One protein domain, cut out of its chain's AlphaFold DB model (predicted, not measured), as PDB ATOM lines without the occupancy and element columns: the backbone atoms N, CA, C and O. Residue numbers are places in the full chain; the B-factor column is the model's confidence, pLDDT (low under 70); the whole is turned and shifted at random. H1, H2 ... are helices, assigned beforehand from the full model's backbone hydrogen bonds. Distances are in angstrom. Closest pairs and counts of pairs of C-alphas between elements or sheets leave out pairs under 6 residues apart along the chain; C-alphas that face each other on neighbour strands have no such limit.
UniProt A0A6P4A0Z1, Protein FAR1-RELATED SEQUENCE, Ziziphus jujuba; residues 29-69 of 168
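What this domain is: This is residues 29 to 69 of the 168 residues of the protein "Protein FAR1-RELATED SEQUENCE" of Ziziphus jujuba (UniProt A0A6P4A0Z1). One longer helix, H2, runs along the longest axis, and the shorter H1 lies beyond its last residues, turned about perpendicular to it; between the two, residues 37 to 53 swing out in a wide loop with no named element. The printed part has 41 residues with two named helices, H1 then H2, and no named strand; its class is all helix. The whole is elongated, spanning 32 by 20 by 14 A, and only just compact, close to loose, with a radius of gyration of the C-alphas of 10.8 A.

Where its parts are: H2, residues 54 to 68, measures 20.9 A from C-alpha 54 at (23.403, 51.952, 35.525) to C-alpha 68 at (5.846, 40.590, 36.699). H1, residues 29 to 36, measures 10.6 A and begins with C-alpha 29 at (-2.491, 45.225, 25.588).

How they stand to each other: H2 and H1 are close but not clearly touching; their closest C-alphas, of Thr 68 and Ile 35, are 6.6 A apart. Their lines stand about perpendicular, at 75 degrees. In H2 every O i to N i+4 pair is within hydrogen-bond range; in H1, 3 of 4 are.

The domain as a whole: The C-alphas farthest apart, of Glu 30 and Ser 53, are 32.1 A apart. The link from H1 to H2 is long, 17 residues. The printed part has no cut. Its mean pLDDT is 80.3, and residues 29 to 32 are under 70.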
ATOM      1  N   GLN A  29      -2.289  44.080  24.691       56.84
ATOM      2  CA  GLN A  29      -2.491  45.225  25.588       56.84
ATOM      3  C   GLN A  29      -3.247  44.862  26.877       56.84
ATOM      4  O   GLN A  29      -2.775  45.191  27.960       56.84
ATOM      5  N   GLU A  30      -4.336  44.094  26.791       61.50
ATOM      6  CA  GLU A  30      -5.146  43.680  27.951       61.50
ATOM      7  C   GLU A  30      -4.337  42.800  28.922       61.50
ATOM      8  O   GLU A  30      -4.456  42.910  30.143       61.50
ATOM      9  N   LYS A  31      -3.430  41.968  28.386       64.00
ATOM     10  CA  LYS A  31      -2.487  41.178  29.198       64.00
ATOM     11  C   LYS A  31      -1.470  42.032  29.953       64.00
ATOM     12  O   LYS A  31      -1.004  41.597  31.002       64.00
ATOM     13  N   ILE A  32      -1.071  43.181  29.412       65.31
ATOM     14  CA  ILE A  32      -0.104  44.083  30.053       65.31
ATOM     15  C   ILE A  32      -0.810  44.901  31.138       65.31
ATOM     16  O   ILE A  32      -0.316  44.973  32.261       65.31
ATOM     17  N   GLU A  33      -2.003  45.415  30.845       71.94
ATOM     18  CA  GLU A  33      -2.834  46.174  31.789       71.94
ATOM     19  C   GLU A  33      -3.215  45.346  33.030       71.94
ATOM     20  O   GLU A  33      -3.149  45.845  34.152       71.94
ATOM     21  N   ALA A  34      -3.504  44.049  32.866       71.75
ATOM     22  CA  ALA A  34      -3.792  43.136  33.979       71.75
ATOM     23  C   ALA A  34      -2.581  42.828  34.888       71.75
ATOM     24  O   ALA A  34      -2.751  42.353  36.013       71.75
ATOM     25  N   ILE A  35      -1.358  43.049  34.399       72.19
ATOM     26  CA  ILE A  35      -0.118  42.891  35.174       72.19
ATOM     27  C   ILE A  35       0.221  44.205  35.872       72.19
ATOM     28  O   ILE A  35       0.588  44.206  37.043       72.19
ATOM     29  N   HIS A  36       0.073  45.321  35.157       75.62
ATOM     30  CA  HIS A  36       0.318  46.668  35.668       75.62
ATOM     31  C   HIS A  36      -0.670  47.073  36.762       75.62
ATOM     32  O   HIS A  36      -0.259  47.734  37.703       75.62
ATOM     33  N   SER A  37      -1.911  46.580  36.737       73.19
ATOM     34  CA  SER A  37      -2.895  46.814  37.808       73.19
ATOM     35  C   SER A  37      -2.519  46.212  39.171       73.19
ATOM     36  O   SER A  37      -3.083  46.601  40.192       73.19
ATOM     37  N   LYS A  38      -1.575  45.263  39.205       74.94
ATOM     38  CA  LYS A  38      -1.100  44.584  40.425       74.94
ATOM     39  C   LYS A  38       0.207  45.171  40.968       74.94
ATOM     40  O   LYS A  38       0.733  44.684  41.969       74.94
ATOM     41  N   ILE A  39       0.760  46.176  40.290       79.19
ATOM     42  CA  ILE A  39       2.057  46.789  40.585       79.19
ATOM     43  C   ILE A  39       1.822  48.283  40.833       79.19
ATOM     44  O   ILE A  39       0.896  48.873  40.291       79.19
ATOM     45  N   LEU A  40       2.644  48.904  41.680       73.38
ATOM     46  CA  LEU A  40       2.575  50.346  41.901       73.38
ATOM     47  C   LEU A  40       2.948  51.095  40.607       73.38
ATOM     48  O   LEU A  40       3.946  50.749  39.977       73.38
ATOM     49  N   ASP A  41       2.212  52.155  40.258       72.62
ATOM     50  CA  ASP A  41       2.436  52.963  39.041       72.62
ATOM     51  C   ASP A  41       3.861  53.529  38.908       72.62
ATOM     52  O   ASP A  41       4.324  53.841  37.806       72.62
ATOM     53  N   GLU A  42       4.563  53.673  40.033       76.50
ATOM     54  CA  GLU A  42       5.956  54.126  40.111       76.50
ATOM     55  C   GLU A  42       6.958  53.045  39.681       76.50
ATOM     56  O   GLU A  42       8.039  53.373  39.204       76.50
ATOM     57  N   MET A  43       6.599  51.762  39.799       77.56
ATOM     58  CA  MET A  43       7.427  50.612  39.407       77.56
ATOM     59  C   MET A  43       7.210  50.172  37.954       77.56
ATOM     60  O   MET A  43       7.839  49.216  37.502       77.56
ATOM     61  N   ILE A  44       6.326  50.841  37.213       84.50
ATOM     62  CA  ILE A  44       6.063  50.536  35.807       84.50
ATOM     63  C   ILE A  44       7.050  51.326  34.934       84.50
ATOM     64  O   ILE A  44       7.032  52.559  34.972       84.50
ATOM     65  N   PRO A  45       7.881  50.662  34.105       87.44
ATOM     66  CA  PRO A  45       8.773  51.352  33.186       87.44
ATOM     67  C   PRO A  45       7.992  52.205  32.179       87.44
ATOM     68  O   PRO A  45       7.143  51.698  31.443       87.44
ATOM     69  N   LYS A  46       8.314  53.498  32.107       86.69
ATOM     70  CA  LYS A  46       7.730  54.460  31.165       86.69
ATOM     71  C   LYS A  46       8.769  54.885  30.135       86.69
ATOM     72  O   LYS A  46       9.955  55.035  30.433       86.69
ATOM     73  N   VAL A  47       8.315  55.112  28.905       82.00
ATOM     74  CA  VAL A  47       9.182  55.628  27.839       82.00
ATOM     75  C   VAL A  47       9.665  57.025  28.232       82.00
ATOM     76  O   VAL A  47       8.855  57.904  28.519       82.00
ATOM     77  N   GLY A  48      10.983  57.221  28.249       82.44
ATOM     78  CA  GLY A  48      11.608  58.487  28.641       82.44
ATOM     79  C   GLY A  48      12.009  58.593  30.115       82.44
ATOM     80  O   GLY A  48      12.513  59.647  30.503       82.44
ATOM     81  N   MET A  49      11.839  57.537  30.926       86.38
ATOM     82  CA  MET A  49      12.466  57.473  32.253       86.38
ATOM     83  C   MET A  49      13.988  57.564  32.126       86.38
ATOM     84  O   MET A  49      14.587  56.959  31.233       86.38
ATOM     85  N   LYS A  50      14.597  58.346  33.014       88.06
ATOM     86  CA  LYS A  50      16.046  58.498  33.130       88.06
ATOM     87  C   LYS A  50      16.469  57.988  34.495       88.06
ATOM     88  O   LYS A  50      15.729  58.150  35.460       88.06
ATOM     89  N   PHE A  51      17.647  57.393  34.530       90.00
ATOM     90  CA  PHE A  51      18.301  56.933  35.742       90.00
ATOM     91  C   PHE A  51      19.619  57.683  35.857       90.00
ATOM     92  O   PHE A  51      20.248  57.979  34.835       90.00
ATOM     93  N   GLU A  52      20.019  57.997  37.080       88.94
ATOM     94  CA  GLU A  52      21.278  58.695  37.338       88.94
ATOM     95  C   GLU A  52      22.470  57.724  37.236       88.94
ATOM     96  O   GLU A  52      23.593  58.146  36.964       88.94
ATOM     97  N   SER A  53      22.228  56.414  37.403       91.69
ATOM     98  CA  SER A  53      23.237  55.349  37.316       91.69
ATOM     99  C   SER A  53      22.721  54.078  36.624       91.69
ATOM    100  O   SER A  53      21.527  53.774  36.634       91.69
ATOM    101  N   GLU A  54      23.648  53.297  36.066       84.06
ATOM    102  CA  GLU A  54      23.403  51.952  35.525       84.06
ATOM    103  C   GLU A  54      22.865  50.998  36.601       84.06
ATOM    104  O   GLU A  54      21.917  50.256  36.347       84.06
ATOM    105  N   ASP A  55      23.387  51.093  37.826       86.25
ATOM    106  CA  ASP A  55      22.939  50.280  38.964       86.25
ATOM    107  C   ASP A  55      21.483  50.581  39.342       86.25
ATOM    108  O   ASP A  55      20.710  49.688  39.689       86.25
ATOM    109  N   GLU A  56      21.086  51.851  39.263       88.81
ATOM    110  CA  GLU A  56      19.720  52.284  39.556       88.81
ATOM    111  C   GLU A  56      18.742  51.729  38.514       88.81
ATOM    112  O   GLU A  56      17.713  51.150  38.872       88.81
ATOM    113  N   ALA A  57      19.107  51.819  37.230       87.25
ATOM    114  CA  ALA A  57      18.341  51.223  36.141       87.25
ATOM    115  C   ALA A  57      18.231  49.699  36.305       87.25
ATOM    116  O   ALA A  57      17.135  49.138  36.215       87.25
ATOM    117  N   TYR A  58      19.347  49.025  36.594       86.38
ATOM    118  CA  TYR A  58      19.385  47.581  36.805       86.38
ATOM    119  C   TYR A  58      18.467  47.150  37.953       86.38
ATOM    120  O   TYR A  58      17.665  46.227  37.791       86.38
ATOM    121  N   ASN A  59      18.528  47.844  39.092       88.69
ATOM    122  CA  ASN A  59      17.694  47.554  40.255       88.69
ATOM    123  C   ASN A  59      16.207  47.774  39.963       88.69
ATOM    124  O   ASN A  59      15.380  46.924  40.306       88.69
ATOM    125  N   PHE A  60      15.865  48.873  39.290       88.88
ATOM    126  CA  PHE A  60      14.490  49.182  38.909       88.88
ATOM    127  C   PHE A  60      13.896  48.099  38.002       88.88
ATOM    128  O   PHE A  60      12.841  47.531  38.297       88.88
ATOM    129  N   TYR A  61      14.599  47.757  36.919       85.56
ATOM    130  CA  TYR A  61      14.126  46.744  35.983       85.56
ATOM    131  C   TYR A  61      14.132  45.341  36.592       85.56
ATOM    132  O   TYR A  61      13.234  44.555  36.290       85.56
ATOM    133  N   SER A  62      15.075  45.032  37.486       85.75
ATOM    134  CA  SER A  62      15.081  43.769  38.230       85.75
ATOM    135  C   SER A  62      13.840  43.659  39.110       85.75
ATOM    136  O   SER A  62      13.124  42.664  39.028       85.75
ATOM    137  N   ALA A  63      13.519  44.695  39.891       86.81
ATOM    138  CA  ALA A  63      12.329  44.722  40.738       86.81
ATOM    139  C   ALA A  63      11.033  44.571  39.923       86.81
ATOM    140  O   ALA A  63      10.159  43.782  40.289       86.81
ATOM    141  N   TYR A  64      10.930  45.261  38.785       86.50
ATOM    142  CA  TYR A  64       9.809  45.103  37.859       86.50
ATOM    143  C   TYR A  64       9.715  43.671  37.304       86.50
ATOM    144  O   TYR A  64       8.639  43.071  37.276       86.50
ATOM    145  N   ALA A  65      10.839  43.081  36.902       84.12
ATOM    146  CA  ALA A  65      10.892  41.721  36.378       84.12
ATOM    147  C   ALA A  65      10.459  40.680  37.434       84.12
ATOM    148  O   ALA A  65       9.645  39.805  37.134       84.12
ATOM    149  N   TYR A  66      10.892  40.845  38.691       82.38
ATOM    150  CA  TYR A  66      10.434  40.034  39.827       82.38
ATOM    151  C   TYR A  66       8.925  40.164  40.069       82.38
ATOM    152  O   TYR A  66       8.249  39.158  40.263       82.38
ATOM    153  N   LYS A  67       8.376  41.384  40.023       82.69
ATOM    154  CA  LYS A  67       6.938  41.631  40.230       82.69
ATOM    155  C   LYS A  67       6.064  41.101  39.096       82.69
ATOM    156  O   LYS A  67       4.936  40.685  39.339       82.69
ATOM    157  N   THR A  68       6.571  41.113  37.865       80.75
ATOM    158  CA  THR A  68       5.846  40.590  36.699       80.75
ATOM    159  C   THR A  68       5.974  39.074  36.541       80.75
ATOM    160  O   THR A  68       5.157  38.482  35.837       80.75
ATOM    161  N   GLY A  69       6.970  38.442  37.176       74.56
ATOM    162  CA  GLY A  69       7.148  36.986  37.239       74.56
ATOM    163  C   GLY A  69       7.501  36.310  35.909       74.56
ATOM    164  O   GLY A  69       7.462  35.087  35.817       74.56
TER     165      GLY A  69